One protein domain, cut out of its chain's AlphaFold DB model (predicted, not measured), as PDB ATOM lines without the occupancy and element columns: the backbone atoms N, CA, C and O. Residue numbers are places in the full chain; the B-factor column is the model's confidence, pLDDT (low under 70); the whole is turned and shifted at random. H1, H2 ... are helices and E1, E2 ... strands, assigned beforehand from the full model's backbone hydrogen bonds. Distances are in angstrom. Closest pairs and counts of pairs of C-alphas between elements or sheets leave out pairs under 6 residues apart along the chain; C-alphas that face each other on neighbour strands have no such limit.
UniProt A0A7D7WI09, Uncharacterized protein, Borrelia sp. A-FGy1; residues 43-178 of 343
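What this domain is: This is residues 43 to 178 of the 343 residues of an uncharacterized protein of Borrelia sp. A-FGy1 (UniProt A0A7D7WI09). What would one see first? A twisted sheet of five strands makes a wall, with the long helix H3 along E1 and E2 over one face; the hairpin E6 and E7 leads straight into H3 and makes a wide V with it. The short helices H1 and H2 only graze the sheet. What are the parts? The printed part has 136 residues, with named elements in the order E1 E2 E3 H1 E4 E5 H2 E6 E7 H3, of mixed class; the large sheet runs E1 - E2 - E3 - E5 - E4, all antiparallel. What is its outline? It is compact, with a radius of gyration of the C-alphas of 15.8 A, yet elongated, spanning 57 by 30 by 28 A.

How they stand to each other: How is the large sheet paired? E1, residues 43 to 49, E2, residues 52 to 59, and E3, residues 64 to 74, form a meander, each strand the antiparallel neighbour of the one before; N 46 and O 54 are 2.8 A apart, N 55 and O 68 2.8 A. E5, residues 111 to 118, pairs with E3 through N 71 and O 114, 2.8 A, and with edge strand E4, residues 101 to 108, through N 104 and O 115, 2.9 A. E3, H1, residues 96 to 99, and E4 form a split strand-helix-strand unit, two strands running the same way with E5 between them, and its crossover is right-handed. What is on the sheet? H3, residues 155 to 178, lies over E1 and E2 at a height over the sheet of 8.1 A, along the strands at 18 degrees to E1 on the local plane, in two layers, a helix on one face of a sheet. H2, residues 122 to 130, touches H3, which touches it with residues 155 to 159 alone, at a shallow tilt of 27 degrees, opposite ways; the closest C-alphas, of His 129 and Lys 155, are 6.3 A apart. H1 and H2 only just touch, with 3 pairs of C-alphas within 8 A, the closest those of Tyr 99 and Leu 124, 6.3 A. Where is the second sheet? E6, residues 136 to 142, and E7, residues 148 to 154, form an antiparallel hairpin, with N 139 and O 151 2.8 A apart; both are apart from E4 and E5. In H2 and H3 every O i to N i+4 pair is within hydrogen-bond range; H1 is too short for one.

Where its parts are: Where do the ends lie? E1 begins at C-alpha 43, (181.162, 84.545, 218.277), and H3 ends at C-alpha 178, (194.762, 97.322, 224.461). Which elements are longest? H3 measures 35.5 A from first to last C-alpha and E3 32.7 A.

The domain as a whole: How far does it reach? The C-alphas of Phe 145 and Lys 178, the two farthest apart, are 56.9 A apart. Is it continuous and sure? The printed part has no cut, and its one long link is E3 to H1, 21 residues. The mean pLDDT of the printed part is 76.0, with 38 residues under 70, among them residues 80 to 86 and 171 to 178.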
ATOM      1  N   VAL A  43     181.987  85.585 218.890       63.12
ATOM      2  CA  VAL A  43     181.162  84.545 218.277       63.12
ATOM      3  C   VAL A  43     181.490  84.410 216.798       63.12
ATOM      4  O   VAL A  43     181.344  85.353 216.025       63.12
ATOM      5  N   ILE A  44     181.857  83.201 216.384       61.44
ATOM      6  CA  ILE A  44     182.011  82.834 214.979       61.44
ATOM      7  C   ILE A  44     181.004  81.751 214.662       61.44
ATOM      8  O   ILE A  44     180.959  80.712 215.314       61.44
ATOM      9  N   SER A  45     180.218  81.982 213.621       66.31
ATOM     10  CA  SER A  45     179.257  81.025 213.093       66.31
ATOM     11  C   SER A  45     179.523  80.805 211.612       66.31
ATOM     12  O   SER A  45     179.732  81.758 210.853       66.31
ATOM     13  N   ARG A  46     179.515  79.543 211.190       64.50
ATOM     14  CA  ARG A  46     179.663  79.144 209.791       64.50
ATOM     15  C   ARG A  46     178.602  78.114 209.447       64.50
ATOM     16  O   ARG A  46     178.525  77.053 210.061       64.50
ATOM     17  N   ASN A  47     177.815  78.424 208.424       75.44
ATOM     18  CA  ASN A  47     176.940  77.471 207.755       75.44
ATOM     19  C   ASN A  47     177.663  77.006 206.493       75.44
ATOM     20  O   ASN A  47     177.945  77.830 205.623       75.44
ATOM     21  N   TYR A  48     177.998  75.721 206.419       72.19
ATOM     22  CA  TYR A  48     178.745  75.157 205.290       72.19
ATOM     23  C   TYR A  48     177.806  74.680 204.191       72.19
ATOM     24  O   TYR A  48     178.030  74.916 203.009       72.19
ATOM     25  N   ASP A  49     176.719  74.049 204.604       69.19
ATOM     26  CA  ASP A  49     175.620  73.658 203.746       69.19
ATOM     27  C   ASP A  49     174.359  73.487 204.601       69.19
ATOM     28  O   ASP A  49     174.348  73.723 205.813       69.19
ATOM     29  N   ASN A  50     173.275  73.031 203.975       65.94
ATOM     30  CA  ASN A  50     172.057  72.714 204.707       65.94
ATOM     31  C   ASN A  50     172.250  71.576 205.716       65.94
ATOM     32  O   ASN A  50     171.319  71.337 206.462       65.94
ATOM     33  N   LYS A  51     173.374  70.847 205.733       69.81
ATOM     34  CA  LYS A  51     173.614  69.693 206.608       69.81
ATOM     35  C   LYS A  51     174.522  70.003 207.790       69.81
ATOM     36  O   LYS A  51     174.447  69.266 208.768       69.81
ATOM     37  N   LEU A  52     175.349  71.046 207.742       74.88
ATOM     38  CA  LEU A  52     176.275  71.394 208.817       74.88
ATOM     39  C   LEU A  52     176.364  72.903 209.059       74.88
ATOM     40  O   LEU A  52     176.680  73.695 208.169       74.88
ATOM     41  N   SER A  53     176.226  73.262 210.331       77.50
ATOM     42  CA  SER A  53     176.578  74.558 210.892       77.50
ATOM     43  C   SER A  53     177.468  74.368 212.123       77.50
ATOM     44  O   SER A  53     177.220  73.483 212.944       77.50
ATOM     45  N   ILE A  54     178.520  75.172 212.249       75.12
ATOM     46  CA  ILE A  54     179.413  75.188 213.410       75.12
ATOM     47  C   ILE A  54     179.427  76.610 213.966       75.12
ATOM     48  O   ILE A  54     179.647  77.568 213.228       75.12
ATOM     49  N   VAL A  55     179.183  76.737 215.267       78.88
ATOM     50  CA  VAL A  55     179.246  77.993 216.016       78.88
ATOM     51  C   VAL A  55     180.237  77.834 217.159       78.88
ATOM     52  O   VAL A  55     180.271  76.792 217.807       78.88
ATOM     53  N   GLY A  56     181.035  78.856 217.411       71.50
ATOM     54  CA  GLY A  56     182.011  78.928 218.485       71.50
ATOM     55  C   GLY A  56     181.904  80.289 219.148       71.50
ATOM     56  O   GLY A  56     181.743  81.285 218.452       71.50
ATOM     57  N   ALA A  57     182.001  80.329 220.468       72.88
ATOM     58  CA  ALA A  57     182.071  81.543 221.265       72.88
ATOM     59  C   ALA A  57     183.328  81.496 222.142       72.88
ATOM     60  O   ALA A  57     183.620  80.453 222.729       72.88
ATOM     61  N   TYR A  58     184.064  82.602 222.214       72.06
ATOM     62  CA  TYR A  58     185.201  82.778 223.118       72.06
ATOM     63  C   TYR A  58     184.953  83.960 224.042       72.06
ATOM     64  O   TYR A  58     184.681  85.055 223.560       72.06
ATOM     65  N   ASN A  59     185.107  83.750 225.345       64.69
ATOM     66  CA  ASN A  59     184.997  84.811 226.332       64.69
ATOM     67  C   ASN A  59     186.392  85.160 226.894       64.69
ATOM     68  O   ASN A  59     186.975  84.335 227.600       64.69
ATOM     69  N   PRO A  60     186.927  86.372 226.648       57.22
ATOM     70  CA  PRO A  60     188.247  86.768 227.146       57.22
ATOM     71  C   PRO A  60     188.373  86.856 228.673       57.22
ATOM     72  O   PRO A  60     189.485  86.760 229.177       57.22
ATOM     73  N   LEU A  61     187.271  87.038 229.410       57.34
ATOM     74  CA  LEU A  61     187.276  87.189 230.874       57.34
ATOM     75  C   LEU A  61     187.409  85.848 231.600       57.34
ATOM     76  O   LEU A  61     188.022  85.772 232.656       57.34
ATOM     77  N   THR A  62     186.808  84.802 231.039       63.50
ATOM     78  CA  THR A  62     186.810  83.446 231.619       63.50
ATOM     79  C   THR A  62     187.776  82.503 230.901       63.50
ATOM     80  O   THR A  62     187.965  81.370 231.332       63.50
ATOM     81  N   GLU A  63     188.356  82.955 229.783       68.50
ATOM     82  CA  GLU A  63     189.123  82.153 228.825       68.50
ATOM     83  C   GLU A  63     188.386  80.879 228.349       68.50
ATOM     84  O   GLU A  63     189.003  79.923 227.873       68.50
ATOM     85  N   GLU A  64     187.051  80.870 228.436       71.75
ATOM     86  CA  GLU A  64     186.213  79.738 228.040       71.75
ATOM     87  C   GLU A  64     185.907  79.736 226.539       71.75
ATOM     88  O   GLU A  64     185.665  80.772 225.912       71.75
ATOM     89  N   GLU A  65     185.847  78.530 225.971       73.25
ATOM     90  CA  GLU A  65     185.482  78.284 224.578       73.25
ATOM     91  C   GLU A  65     184.247  77.394 224.510       73.25
ATOM     92  O   GLU A  65     184.251  76.250 224.959       73.25
ATOM     93  N   LYS A  66     183.174  77.870 223.888       74.06
ATOM     94  CA  LYS A  66     181.932  77.099 223.762       74.06
ATOM     95  C   LYS A  66     181.651  76.854 222.298       74.06
ATOM     96  O   LYS A  66     181.455  77.807 221.551       74.06
ATOM     97  N   PHE A  67     181.604  75.587 221.888       76.50
ATOM     98  CA  PHE A  67     181.220  75.240 220.523       76.50
ATOM     99  C   PHE A  67     179.818  74.632 220.491       76.50
ATOM    100  O   PHE A  67     179.364  73.957 221.413       76.50
ATOM    101  N   LYS A  68     179.118  74.871 219.390       78.50
ATOM    102  CA  LYS A  68     177.840  74.267 219.044       78.50
ATOM    103  C   LYS A  68     177.936  73.803 217.601       78.50
ATOM    104  O   LYS A  68     178.000  74.612 216.683       78.50
ATOM    105  N   MET A  69     177.930  72.492 217.401       78.38
ATOM    106  CA  MET A  69     177.865  71.890 216.077       78.38
ATOM    107  C   MET A  69     176.433  71.430 215.818       78.38
ATOM    108  O   MET A  69     175.912  70.564 216.519       78.38
ATOM    109  N   VAL A  70     175.799  72.014 214.810       77.31
ATOM    110  CA  VAL A  70     174.450  71.675 214.366       77.31
ATOM    111  C   VAL A  70     174.556  70.893 213.070       77.31
ATOM    112  O   VAL A  70     175.073  71.383 212.071       77.31
ATOM    113  N   ILE A  71     174.029  69.680 213.075       73.50
ATOM    114  CA  ILE A  71     173.980  68.810 211.909       73.50
ATOM    115  C   ILE A  71     172.525  68.632 211.537       73.50
ATOM    116  O   ILE A  71     171.734  68.068 212.289       73.50
ATOM    117  N   TYR A  72     172.161  69.150 210.379       74.12
ATOM    118  CA  TYR A  72     170.797  69.154 209.902       74.12
ATOM    119  C   TYR A  72     170.581  68.042 208.878       74.12
ATOM    120  O   TYR A  72     171.410  67.743 208.020       74.12
ATOM    121  N   ILE A  73     169.422  67.405 208.975       72.31
ATOM    122  CA  ILE A  73     169.037  66.274 208.149       72.31
ATOM    123  C   ILE A  73     167.629  66.523 207.654       72.31
ATOM    124  O   ILE A  73     166.673  66.563 208.423       72.31
ATOM    125  N   GLN A  74     167.483  66.652 206.342       72.94
ATOM    126  CA  GLN A  74     166.177  66.768 205.712       72.94
ATOM    127  C   GLN A  74     165.830  65.458 205.028       72.94
ATOM    128  O   GLN A  74     166.357  65.134 203.965       72.94
ATOM    129  N   LYS A  75     164.950  64.692 205.669       68.50
ATOM    130  CA  LYS A  75     164.447  63.428 205.143       68.50
ATOM    131  C   LYS A  75     163.012  63.229 205.619       68.50
ATOM    132  O   LYS A  75     162.727  63.293 206.811       68.50
ATOM    133  N   LYS A  76     162.108  63.002 204.667       68.38
ATOM    134  CA  LYS A  76     160.697  62.717 204.945       68.38
ATOM    135  C   LYS A  76     160.581  61.382 205.680       68.38
ATOM    136  O   LYS A  76     161.211  60.408 205.272       68.38
ATOM    137  N   GLY A  77     159.790  61.355 206.752       64.88
ATOM    138  CA  GLY A  77     159.589  60.150 207.563       64.88
ATOM    139  C   GLY A  77     160.761  59.801 208.484       64.88
ATOM    140  O   GLY A  77     160.763  58.723 209.074       64.88
ATOM    141  N   LEU A  78     161.750  60.690 208.627       71.75
ATOM    142  CA  LEU A  78     162.820  60.500 209.594       71.75
ATOM    143  C   LEU A  78     162.289  60.789 211.002       71.75
ATOM    144  O   LEU A  78     162.062  61.937 211.374       71.75
ATOM    145  N   ASN A  79     162.072  59.727 211.773       71.88
ATOM    146  CA  ASN A  79     161.639  59.822 213.159       71.88
ATOM    147  C   ASN A  79     162.813  59.458 214.070       71.88
ATOM    148  O   ASN A  79     163.176  58.287 214.180       71.88
ATOM    149  N   LEU A  80     163.445  60.468 214.666       69.44
ATOM    150  CA  LEU A  80     164.564  60.291 215.586       69.44
ATOM    151  C   LEU A  80     164.054  60.291 217.025       69.44
ATOM    152  O   LEU A  80     163.331  61.199 217.428       69.44
ATOM    153  N   ASN A  81     164.449  59.295 217.812       65.94
ATOM    154  CA  ASN A  81     164.197  59.283 219.244       65.94
ATOM    155  C   ASN A  81     165.044  60.400 219.885       65.94
ATOM    156  O   ASN A  81     166.257  60.435 219.667       65.94
ATOM    157  N   PRO A  82     164.446  61.313 220.670       57.28
ATOM    158  CA  PRO A  82     165.181  62.387 221.338       57.28
ATOM    159  C   PRO A  82     166.275  61.879 222.294       57.28
ATOM    160  O   PRO A  82     167.211  62.614 222.588       57.28
ATOM    161  N   ASN A  83     166.211  60.607 222.699       60.19
ATOM    162  CA  ASN A  83     167.192  59.937 223.550       60.19
ATOM    163  C   ASN A  83     168.196  59.066 222.767       60.19
ATOM    164  O   ASN A  83     168.755  58.127 223.334       60.19
ATOM    165  N   ILE A  84     168.421  59.300 221.465       61.00
ATOM    166  CA  ILE A  84     169.447  58.551 220.714       61.00
ATOM    167  C   ILE A  84     170.834  58.866 221.293       61.00
ATOM    168  O   ILE A  84     171.427  59.908 221.025       61.00
ATOM    169  N   VAL A  85     171.376  57.905 222.041       58.75
ATOM    170  CA  VAL A  85     172.769  57.888 222.528       58.75
ATOM    171  C   VAL A  85     173.714  57.230 221.503       58.75
ATOM    172  O   VAL A  85     174.930  57.189 221.687       58.75
ATOM    173  N   ASP A  86     173.169  56.711 220.399       66.50
ATOM    174  CA  ASP A  86     173.894  55.889 219.423       66.50
ATOM    175  C   ASP A  86     174.206  56.633 218.116       66.50
ATOM    176  O   ASP A  86     174.165  56.062 217.025       66.50
ATOM    177  N   ILE A  87     174.549  57.920 218.217       76.56
ATOM    178  CA  ILE A  87     175.232  58.612 217.120       76.56
ATOM    179  C   ILE A  87     176.684  58.138 217.117       76.56
ATOM    180  O   ILE A  87     177.430  58.339 218.077       76.56
ATOM    181  N   LEU A  88     177.092  57.496 216.027       82.69
ATOM    182  CA  LEU A  88     178.466  57.071 215.812       82.69
ATOM    183  C   LEU A  88     179.124  58.013 214.817       82.69
ATOM    184  O   LEU A  88     178.687  58.131 213.673       82.69
ATOM    185  N   ILE A  89     180.229  58.619 215.222       81.44
ATOM    186  CA  ILE A  89     181.060  59.417 214.327       81.44
ATOM    187  C   ILE A  89     182.241  58.537 213.900       81.44
ATOM    188  O   ILE A  89     182.884  57.890 214.720       81.44
ATOM    189  N   ASN A  90     182.489  58.415 212.600       83.50
ATOM    190  CA  ASN A  90     183.508  57.539 212.012       83.50
ATOM    191  C   ASN A  90     183.424  56.081 212.500       83.50
ATOM    192  O   ASN A  90     184.443  55.434 212.748       83.50
ATOM    193  N   LYS A  91     182.196  55.559 212.657       81.62
ATOM    194  CA  LYS A  91     181.901  54.224 213.228       81.62
ATOM    195  C   LYS A  91     182.363  54.037 214.685       81.62
ATOM    196  O   LYS A  91     182.479  52.902 215.138       81.62
ATOM    197  N   ARG A  92     182.634  55.117 215.421       81.25
ATOM    198  CA  ARG A  92     183.041  55.084 216.831       81.25
ATOM    199  C   ARG A  92     182.005  55.788 217.696       81.25
ATOM    200  O   ARG A  92     181.476  56.832 217.317       81.25
ATOM    201  N   LYS A  93     181.749  55.220 218.874       80.62
ATOM    202  CA  LYS A  93     180.976  55.886 219.922       80.62
ATOM    203  C   LYS A  93     181.912  56.836 220.660       80.62
ATOM    204  O   LYS A  93     182.968  56.417 221.131       80.62
ATOM    205  N   PHE A  94     181.551  58.112 220.719       77.50
ATOM    206  CA  PHE A  94     182.308  59.107 221.470       77.50
ATOM    207  C   PHE A  94     181.728  59.224 222.876       77.50
ATOM    208  O   PHE A  94     180.513  59.262 223.055       77.50
ATOM    209  N   ASN A  95     182.598  59.285 223.883       79.19
ATOM    210  CA  ASN A  95     182.174  59.614 225.237       79.19
ATOM    211  C   ASN A  95     182.012  61.136 225.346       79.19
ATOM    212  O   ASN A  95     182.941  61.824 225.756       79.19
ATOM    213  N   TYR A  96     180.856  61.654 224.936       78.12
ATOM    214  CA  TYR A  96     180.561  63.091 224.944       78.12
ATOM    215  C   TYR A  96     180.639  63.707 226.351       78.12
ATOM    216  O   TYR A  96     181.095  64.838 226.486       78.12
ATOM    217  N   GLN A  97     180.319  62.939 227.399       79.69
ATOM    218  CA  GLN A  97     180.443  63.388 228.792       79.69
ATOM    219  C   GLN A  97     181.894  63.682 229.183       79.69
ATOM    220  O   GLN A  97     182.138  64.682 229.846       79.69
ATOM    221  N   LYS A  98     182.869  62.882 228.709       84.56
ATOM    222  CA  LYS A  98     184.309  63.169 228.907       84.56
ATOM    223  C   LYS A  98     184.680  64.574 228.411       84.56
ATOM    224  O   LYS A  98     185.596  65.196 228.930       84.56
ATOM    225  N   TYR A  99     183.975  65.050 227.393       79.44
ATOM    226  CA  TYR A  99     184.213  66.326 226.737       79.44
ATOM    227  C   TYR A  99     183.214  67.409 227.171       79.44
ATOM    228  O   TYR A  99     183.039  68.377 226.442       79.44
ATOM    229  N   ASN A 100     182.500  67.240 228.295       77.19
ATOM    230  CA  ASN A 100     181.443  68.162 228.738       77.19
ATOM    231  C   ASN A 100     180.476  68.545 227.602       77.19
ATOM    232  O   ASN A 100     180.028  69.687 227.493       77.19
ATOM    233  N   ALA A 101     180.213  67.592 226.707       77.00
ATOM    234  CA  ALA A 101     179.405  67.792 225.526       77.00
ATOM    235  C   ALA A 101     178.048  67.123 225.705       77.00
ATOM    236  O   ALA A 101     177.961  65.948 226.067       77.00
ATOM    237  N   THR A 102     176.983  67.858 225.398       77.62
ATOM    238  CA  THR A 102     175.623  67.312 225.366       77.62
ATOM    239  C   THR A 102     175.154  67.141 223.931       77.62
ATOM    240  O   THR A 102     175.511  67.928 223.055       77.62
ATOM    241  N   ILE A 103     174.331  66.126 223.687       76.75
ATOM    242  CA  ILE A 103     173.649  65.943 222.406       76.75
ATOM    243  C   ILE A 103     172.169  66.195 222.628       76.75
ATOM    244  O   ILE A 103     171.567  65.574 223.499       76.75
ATOM    245  N   SER A 104     171.592  67.083 221.830       77.31
ATOM    246  CA  SER A 104     170.151  67.279 221.743       77.31
ATOM    247  C   SER A 104     169.667  67.043 220.316       77.31
ATOM    248  O   SER A 104     170.420  67.152 219.342       77.31
ATOM    249  N   ILE A 105     168.402  66.648 220.197       76.31
ATOM    250  CA  ILE A 105     167.775  66.293 218.927       76.31
ATOM    251  C   ILE A 105     166.479  67.077 218.803       76.31
ATOM    252  O   ILE A 105     165.621  67.012 219.678       76.31
ATOM    253  N   GLU A 106     166.321  67.776 217.686       75.44
ATOM    254  CA  GLU A 106     165.068  68.426 217.306       75.44
ATOM    255  C   GLU A 106     164.523  67.702 216.074       75.44
ATOM    256  O   GLU A 106     165.178  67.707 215.035       75.44
ATOM    257  N   SER A 107     163.346  67.077 216.145       70.19
ATOM    258  CA  SER A 107     162.763  66.365 214.999       70.19
ATOM    259  C   SER A 107     161.394  66.923 214.625       70.19
ATOM    260  O   SER A 107     160.531  67.112 215.474       70.19
ATOM    261  N   THR A 108     161.189  67.156 213.332       68.06
ATOM    262  CA  THR A 108     159.915  67.549 212.710       68.06
ATOM    263  C   THR A 108     159.630  66.627 211.520       68.06
ATOM    264  O   THR A 108     160.519  65.907 211.069       68.06
ATOM    265  N   PHE A 109     158.413  66.662 210.966       66.44
ATOM    266  CA  PHE A 109     157.935  65.718 209.938       66.44
ATOM    267  C   PHE A 109     158.879  65.498 208.730       66.44
ATOM    268  O   PHE A 109     158.942  64.396 208.185       66.44
ATOM    269  N   ASN A 110     159.630  66.526 208.314       66.94
ATOM    270  CA  ASN A 110     160.551  66.457 207.168       66.94
ATOM    271  C   ASN A 110     161.999  66.852 207.493       66.94
ATOM    272  O   ASN A 110     162.859  66.792 206.611       66.94
ATOM    273  N   LYS A 111     162.264  67.336 208.708       69.75
ATOM    274  CA  LYS A 111     163.541  67.951 209.077       69.75
ATOM    275  C   LYS A 111     163.887  67.546 210.496       69.75
ATOM    276  O   LYS A 111     163.100  67.796 211.407       69.75
ATOM    277  N   SER A 112     165.078  67.013 210.686       73.81
ATOM    278  CA  SER A 112     165.615  66.729 212.006       73.81
ATOM    279  C   SER A 112     166.997  67.346 212.147       73.81
ATOM    280  O   SER A 112     167.737  67.475 211.173       73.81
ATOM    281  N   LYS A 113     167.347  67.754 213.359       76.50
ATOM    282  CA  LYS A 113     168.638  68.341 213.695       76.50
ATOM    283  C   LYS A 113     169.254  67.563 214.839       76.50
ATOM    284  O   LYS A 113     168.591  67.305 215.839       76.50
ATOM    285  N   PHE A 114     170.531  67.255 214.689       76.62
ATOM    286  CA  PHE A 114     171.408  66.856 215.772       76.62
ATOM    287  C   PHE A 114     172.199  68.072 216.212       76.62
ATOM    288  O   PHE A 114     172.800  68.757 215.386       76.62
ATOM    289  N   ILE A 115     172.212  68.335 217.506       75.38
ATOM    290  CA  ILE A 115     172.961  69.445 218.062       75.38
ATOM    291  C   ILE A 115     173.928  68.878 219.085       75.38
ATOM    292  O   ILE A 115     173.520  68.295 220.083       75.38
ATOM    293  N   ILE A 116     175.221  69.034 218.815       76.94
ATOM    294  CA  ILE A 116     176.289  68.668 219.738       76.94
ATOM    295  C   ILE A 116     176.803  69.965 220.353       76.94
ATOM    296  O   ILE A 116     177.278  70.850 219.640       76.94
ATOM    297  N   HIS A 117     176.684  70.070 221.671       75.00
ATOM    298  CA  HIS A 117     177.042  71.230 222.481       75.00
ATOM    299  C   HIS A 117     178.236  70.908 223.386       75.00
ATOM    300  O   HIS A 117     178.042  70.614 224.564       75.00
ATOM    301  N   PRO A 118     179.465  70.897 222.857       71.94
ATOM    302  CA  PRO A 118     180.675  70.837 223.670       71.94
ATOM    303  C   PRO A 118     180.935  72.127 224.463       71.94
ATOM    304  O   PRO A 118     181.105  73.205 223.887       71.94
ATOM    305  N   ILE A 119     181.069  72.004 225.784       65.69
ATOM    306  CA  ILE A 119     181.631  73.061 226.634       65.69
ATOM    307  C   ILE A 119     183.144  72.846 226.721       65.69
ATOM    308  O   ILE A 119     183.595  71.779 227.132       65.69
ATOM    309  N   ASN A 120     183.940  73.844 226.334       66.06
ATOM    310  CA  ASN A 120     185.405  73.850 226.432       66.06
ATOM    311  C   ASN A 120     186.127  72.704 225.695       66.06
ATOM    312  O   ASN A 120     187.324  72.507 225.880       66.06
ATOM    313  N   SER A 121     185.452  71.942 224.826       69.69
ATOM    314  CA  SER A 121     186.034  70.728 224.242       69.69
ATOM    315  C   SER A 121     186.387  70.863 222.765       69.69
ATOM    316  O   SER A 121     185.962  70.069 221.917       69.69
ATOM    317  N   ARG A 122     187.253  71.827 222.455       79.94
ATOM    318  CA  ARG A 122     187.993  71.836 221.184       79.94
ATOM    319  C   ARG A 122     188.627  70.472 220.886       79.94
ATOM    320  O   ARG A 122     188.638  70.026 219.741       79.94
ATOM    321  N   GLU A 123     189.074  69.778 221.932       82.81
ATOM    322  CA  GLU A 123     189.570  68.403 221.863       82.81
ATOM    323  C   GLU A 123     188.570  67.453 221.187       82.81
ATOM    324  O   GLU A 123     188.983  66.640 220.369       82.81
ATOM    325  N   LEU A 124     187.260  67.573 221.443       85.38
ATOM    326  CA  LEU A 124     186.250  66.731 220.797       85.38
ATOM    327  C   LEU A 124     186.146  67.017 219.295       85.38
ATOM    328  O   LEU A 124     186.113  66.071 218.509       85.38
ATOM    329  N   LEU A 125     186.109  68.292 218.891       85.31
ATOM    330  CA  LEU A 125     186.057  68.680 217.473       85.31
ATOM    331  C   LEU A 125     187.309  68.202 216.727       85.31
ATOM    332  O   LEU A 125     187.191  67.564 215.678       85.31
ATOM    333  N   ASN A 126     188.491  68.410 217.316       87.31
ATOM    334  CA  ASN A 126     189.755  67.887 216.795       87.31
ATOM    335  C   ASN A 126     189.746  66.359 216.741       87.31
ATOM    336  O   ASN A 126     190.106  65.770 215.731       87.31
ATOM    337  N   LYS A 127     189.255  65.682 217.781       87.94
ATOM    338  CA  LYS A 127     189.196  64.218 217.799       87.94
ATOM    339  C   LYS A 127     188.267  63.675 216.718       87.94
ATOM    340  O   LYS A 127     188.603  62.683 216.071       87.94
ATOM    341  N   ILE A 128     187.107  64.298 216.512       85.62
ATOM    342  CA  ILE A 128     186.175  63.953 215.431       85.62
ATOM    343  C   ILE A 128     186.862  64.108 214.071       85.62
ATOM    344  O   ILE A 128     186.770  63.205 213.234       85.62
ATOM    345  N   HIS A 129     187.591  65.210 213.883       87.62
ATOM    346  CA  HIS A 129     188.389  65.452 212.692       87.62
ATOM    347  C   HIS A 129     189.474  64.374 212.509       87.62
ATOM    348  O   HIS A 129     189.498  63.675 211.499       87.62
ATOM    349  N   ASP A 130     190.330  64.150 213.499       87.00
ATOM    350  CA  ASP A 130     191.517  63.295 213.373       87.00
ATOM    351  C   ASP A 130     191.180  61.808 213.259       87.00
ATOM    352  O   ASP A 130     191.891  61.040 212.616       87.00
ATOM    353  N   THR A 131     190.069  61.375 213.859       84.88
ATOM    354  CA  THR A 131     189.634  59.973 213.776       84.88
ATOM    355  C   THR A 131     188.989  59.596 212.447       84.88
ATOM    356  O   THR A 131     188.777  58.403 212.206       84.88
ATOM    357  N   SER A 132     188.660  60.561 211.586       81.88
ATOM    358  CA  SER A 132     188.038  60.253 210.302       81.88
ATOM    359  C   SER A 132     189.082  59.867 209.251       81.88
ATOM    360  O   SER A 132     190.157  60.464 209.167       81.88
ATOM    361  N   LYS A 133     188.778  58.851 208.437       80.06
ATOM    362  CA  LYS A 133     189.645  58.409 207.334       80.06
ATOM    363  C   LYS A 133     189.258  59.131 206.039       80.06
ATOM    364  O   LYS A 133     188.075  59.247 205.735       80.06
ATOM    365  N   GLY A 134     190.247  59.542 205.243       85.06
ATOM    366  CA  GLY A 134     190.018  60.249 203.975       85.06
ATOM    367  C   GLY A 134     189.552  61.697 204.172       85.06
ATOM    368  O   GLY A 134     189.863  62.305 205.190       85.06
ATOM    369  N   SER A 135     188.815  62.245 203.200       89.88
ATOM    370  CA  SER A 135     188.384  63.658 203.183       89.88
ATOM    371  C   SER A 135     187.056  63.933 203.898       89.88
ATOM    372  O   SER A 135     186.612  65.082 203.942       89.88
ATOM    373  N   TYR A 136     186.416  62.904 204.462       89.12
ATOM    374  CA  TYR A 136     185.075  62.998 205.040       89.12
ATOM    375  C   TYR A 136     185.017  62.514 206.495       89.12
ATOM    376  O   TYR A 136     185.856  61.737 206.952       89.12
ATOM    377  N   ILE A 137     184.006  62.986 207.217       87.19
ATOM    378  CA  ILE A 137     183.546  62.523 208.523       87.19
ATOM    379  C   ILE A 137     182.218  61.815 208.283       87.19
ATOM    380  O   ILE A 137     181.282  62.406 207.740       87.19
ATOM    381  N   ASP A 138     182.150  60.549 208.681       87.81
ATOM    382  CA  ASP A 138     180.938  59.749 208.549       87.81
ATOM    383  C   ASP A 138     180.132  59.832 209.845       87.81
ATOM    384  O   ASP A 138     180.622  59.462 210.909       87.81
ATOM    385  N   ILE A 139     178.875  60.246 209.763       85.00
ATOM    386  CA  ILE A 139     177.949  60.250 210.894       85.00
ATOM    387  C   ILE A 139     176.901  59.194 210.648       85.00
ATOM    388  O   ILE A 139     176.134  59.270 209.687       85.00
ATOM    389  N   LYS A 140     176.888  58.196 211.521       86.62
ATOM    390  CA  LYS A 140     175.976  57.069 211.462       86.62
ATOM    391  C   LYS A 140     175.011  57.124 212.623       86.62
ATOM    392  O   LYS A 140     175.417  57.372 213.754       86.62
ATOM    393  N   PHE A 141     173.751  56.859 212.340       83.06
ATOM    394  CA  PHE A 141     172.701  56.824 213.346       83.06
ATOM    395  C   PHE A 141     171.583  55.892 212.886       83.06
ATOM    396  O   PHE A 141     171.487  55.550 211.702       83.06
ATOM    397  N   LYS A 142     170.747  55.481 213.837       81.19
ATOM    398  CA  LYS A 142     169.526  54.717 213.581       81.19
ATOM    399  C   LYS A 142     168.311  55.593 213.841       81.19
ATOM    400  O   LYS A 142     168.331  56.394 214.773       81.19
ATOM    401  N   ASP A 143     167.281  55.455 213.018       78.56
ATOM    402  CA  ASP A 143     165.970  56.031 213.324       78.56
ATOM    403  C   ASP A 143     165.155  55.108 214.249       78.56
ATOM    404  O   ASP A 143     165.609  54.033 214.651       78.56
ATOM    405  N   ASN A 144     163.931  55.519 214.583       77.31
ATOM    406  CA  ASN A 144     163.034  54.752 215.453       77.31
ATOM    407  C   ASN A 144     162.626  53.391 214.874       77.31
ATOM    408  O   ASN A 144     162.225  52.508 215.628       77.31
ATOM    409  N   PHE A 145     162.773  53.194 213.562       79.75
ATOM    410  CA  PHE A 145     162.547  51.919 212.885       79.75
ATOM    411  C   PHE A 145     163.817  51.060 212.808       79.75
ATOM    412  O   PHE A 145     163.818  50.016 212.158       79.75
ATOM    413  N   LYS A 146     164.896  51.471 213.491       79.62
ATOM    414  CA  LYS A 146     166.220  50.830 213.488       79.62
ATOM    415  C   LYS A 146     166.906  50.837 212.117       79.62
ATOM    416  O   LYS A 146     167.891  50.116 211.941       79.62
ATOM    417  N   LEU A 147     166.440  51.655 211.168       81.94
ATOM    418  CA  LEU A 147     167.095  51.802 209.870       81.94
ATOM    419  C   LEU A 147     168.387  52.596 210.040       81.94
ATOM    420  O   LEU A 147     168.404  53.637 210.695       81.94
ATOM    421  N   GLU A 148     169.468  52.102 209.441       85.56
ATOM    422  CA  GLU A 148     170.771  52.760 209.485       85.56
ATOM    423  C   GLU A 148     170.869  53.856 208.430       85.56
ATOM    424  O   GLU A 148     170.626  53.642 207.241       85.56
ATOM    425  N   HIS A 149     171.297  55.035 208.865       84.25
ATOM    426  CA  HIS A 149     171.557  56.178 208.001       84.25
ATOM    427  C   HIS A 149     173.021  56.582 208.136       84.25
ATOM    428  O   HIS A 149     173.626  56.443 209.199       84.25
ATOM    429  N   THR A 150     173.609  57.068 207.044       85.94
ATOM    430  CA  THR A 150     174.969  57.617 207.038       85.94
ATOM    431  C   THR A 150     174.968  58.969 206.345       85.94
ATOM    432  O   THR A 150     174.469  59.099 205.228       85.94
ATOM    433  N   ILE A 151     175.560  59.961 206.998       84.44
ATOM    434  CA  ILE A 151     175.815  61.288 206.444       84.44
ATOM    435  C   ILE A 151     177.316  61.477 206.331       84.44
ATOM    436  O   ILE A 151     178.054  61.142 207.252       84.44
ATOM    437  N   LYS A 152     177.752  62.020 205.197       87.62
ATOM    438  CA  LYS A 152     179.144  62.389 204.959       87.62
ATOM    439  C   LYS A 152     179.283  63.897 205.025       87.62
ATOM    440  O   LYS A 152     178.516  64.608 204.378       87.62
ATOM    441  N   ILE A 153     180.264  64.346 205.792       85.50
ATOM    442  CA  ILE A 153     180.606  65.752 205.987       85.50
ATOM    443  C   ILE A 153     182.062  65.941 205.592       85.50
ATOM    444  O   ILE A 153     182.889  65.099 205.913       85.50
ATOM    445  N   GLU A 154     182.405  67.020 204.902       88.19
ATOM    446  CA  GLU A 154     183.794  67.272 204.522       88.19
ATOM    447  C   GLU A 154     184.638  67.718 205.722       88.19
ATOM    448  O   GLU A 154     184.261  68.614 206.476       88.19
ATOM    449  N   LYS A 155     185.827  67.124 205.883       87.81
ATOM    450  CA  LYS A 155     186.753  67.457 206.984       87.81
ATOM    451  C   LYS A 155     187.236  68.901 206.946       87.81
ATOM    452  O   LYS A 155     187.496  69.483 208.001       87.81
ATOM    453  N   ARG A 156     187.357  69.469 205.737       88.69
ATOM    454  CA  ARG A 156     187.841  70.841 205.547       88.69
ATOM    455  C   ARG A 156     186.996  71.857 206.308       88.69
ATOM    456  O   ARG A 156     187.565  72.797 206.838       88.69
ATOM    457  N   TYR A 157     185.696  71.602 206.483       86.94
ATOM    458  CA  TYR A 157     184.796  72.497 207.210       86.94
ATOM    459  C   TYR A 157     185.216  72.679 208.672       86.94
ATOM    460  O   TYR A 157     185.337  73.805 209.140       86.94
ATOM    461  N   ILE A 158     185.537  71.589 209.384       85.69
ATOM    462  CA  ILE A 158     186.034  71.683 210.769       85.69
ATOM    463  C   ILE A 158     187.404  72.374 210.809       85.69
ATOM    464  O   ILE A 158     187.651  73.200 211.682       85.69
ATOM    465  N   THR A 159     188.286  72.073 209.850       87.81
ATOM    466  CA  THR A 159     189.632  72.675 209.796       87.81
ATOM    467  C   THR A 159     189.574  74.188 209.583       87.81
ATOM    468  O   THR A 159     190.259  74.935 210.278       87.81
ATOM    469  N   GLU A 160     188.773  74.636 208.618       86.50
ATOM    470  CA  GLU A 160     188.565  76.054 208.316       86.50
ATOM    471  C   GLU A 160     187.951  76.774 209.516       86.50
ATOM    472  O   GLU A 160     188.461  77.817 209.920       86.50
ATOM    473  N   PHE A 161     186.941  76.171 210.156       85.81
ATOM    474  CA  PHE A 161     186.312  76.744 211.343       85.81
ATOM    475  C   PHE A 161     187.314  77.007 212.472       85.81
ATOM    476  O   PHE A 161     187.354  78.097 213.034       85.81
ATOM    477  N   ILE A 162     188.133  76.006 212.811       86.00
ATOM    478  CA  ILE A 162     189.084  76.103 213.927       86.00
ATOM    479  C   ILE A 162     190.167  77.145 213.634       86.00
ATOM    480  O   ILE A 162     190.554  77.889 214.534       86.00
ATOM    481  N   LYS A 163     190.642  77.232 212.384       87.12
ATOM    482  CA  LYS A 163     191.624  78.250 211.976       87.12
ATOM    483  C   LYS A 163     191.072  79.667 212.118       87.12
ATOM    484  O   LYS A 163     191.758  80.522 212.676       87.12
ATOM    485  N   ASP A 164     189.850  79.898 211.649       79.12
ATOM    486  CA  ASP A 164     189.173  81.189 211.797       79.12
ATOM    487  C   ASP A 164     188.956  81.522 213.277       79.12
ATOM    488  O   ASP A 164     189.250  82.633 213.716       79.12
ATOM    489  N   PHE A 165     188.527  80.537 214.068       80.62
ATOM    490  CA  PHE A 165     188.323  80.701 215.505       80.62
ATOM    491  C   PHE A 165     189.585  81.106 216.255       80.62
ATOM    492  O   PHE A 165     189.553  82.028 217.066       80.62
ATOM    493  N   GLU A 166     190.722  80.501 215.924       84.06
ATOM    494  CA  GLU A 166     192.013  80.898 216.487       84.06
ATOM    495  C   GLU A 166     192.438  82.312 216.105       84.06
ATOM    496  O   GLU A 166     193.048  83.021 216.911       84.06
ATOM    497  N   LYS A 167     192.137  82.730 214.876       81.19
ATOM    498  CA  LYS A 167     192.440  84.081 214.419       81.19
ATOM    499  C   LYS A 167     191.625  85.109 215.203       81.19
ATOM    500  O   LYS A 167     192.217  86.035 215.753       81.19
ATOM    501  N   GLU A 168     190.312  84.925 215.302       67.88
ATOM    502  CA  GLU A 168     189.443  85.859 216.027       67.88
ATOM    503  C   GLU A 168     189.731  85.858 217.527       67.88
ATOM    504  O   GLU A 168     189.849  86.925 218.118       67.88
ATOM    505  N   LYS A 169     189.977  84.692 218.140       74.38
ATOM    506  CA  LYS A 169     190.405  84.611 219.544       74.38
ATOM    507  C   LYS A 169     191.617  85.508 219.823       74.38
ATOM    508  O   LYS A 169     191.632  86.239 220.813       74.38
ATOM    509  N   LYS A 170     192.630  85.474 218.946       79.19
ATOM    510  CA  LYS A 170     193.823  86.332 219.064       79.19
ATOM    511  C   LYS A 170     193.481  87.811 218.901       79.19
ATOM    512  O   LYS A 170     193.967  88.622 219.682       79.19
ATOM    513  N   VAL A 171     192.656  88.158 217.912       67.44
ATOM    514  CA  VAL A 171     192.222  89.546 217.677       67.44
ATOM    515  C   VAL A 171     191.481  90.092 218.895       67.44
ATOM    516  O   VAL A 171     191.829  91.165 219.384       67.44
ATOM    517  N   SER A 172     190.529  89.335 219.431       61.03
ATOM    518  CA  SER A 172     189.731  89.734 220.587       61.03
ATOM    519  C   SER A 172     190.558  89.864 221.857       61.03
ATOM    520  O   SER A 172     190.376  90.822 222.604       61.03
ATOM    521  N   LYS A 173     191.525  88.962 222.077       68.38
ATOM    522  CA  LYS A 173     192.476  89.083 223.188       68.38
ATOM    523  C   LYS A 173     193.296  90.375 223.089       68.38
ATOM    524  O   LYS A 173     193.312  91.149 224.039       68.38
ATOM    525  N   ILE A 174     193.885  90.657 221.923       68.88
ATOM    526  CA  ILE A 174     194.675  91.880 221.691       68.88
ATOM    527  C   ILE A 174     193.817  93.139 221.874       68.88
ATOM    528  O   ILE A 174     194.281  94.140 222.418       68.88
ATOM    529  N   PHE A 175     192.576  93.122 221.386       60.00
ATOM    530  CA  PHE A 175     191.655  94.245 221.541       60.00
ATOM    531  C   PHE A 175     191.340  94.514 223.018       60.00
ATOM    532  O   PHE A 175     191.432  95.661 223.461       60.00
ATOM    533  N   PHE A 176     191.036  93.458 223.780       58.25
ATOM    534  CA  PHE A 176     190.774  93.550 225.212       58.25
ATOM    535  C   PHE A 176     191.993  94.082 225.981       58.25
ATOM    536  O   PHE A 176     191.872  95.061 226.717       58.25
ATOM    537  N   GLU A 177     193.181  93.519 225.738       63.25
ATOM    538  CA  GLU A 177     194.443  93.961 226.352       63.25
ATOM    539  C   GLU A 177     194.717  95.449 226.080       63.25
ATOM    540  O   GLU A 177     194.935  96.223 227.011       63.25
ATOM    541  N   LYS A 178     194.591  95.901 224.824       62.88
ATOM    542  CA  LYS A 178     194.762  97.322 224.461       62.88
ATOM    543  C   LYS A 178     193.775  98.244 225.171       62.88
ATOM    544  O   LYS A 178     194.115  99.385 225.491       62.88
TER     545      LYS A 178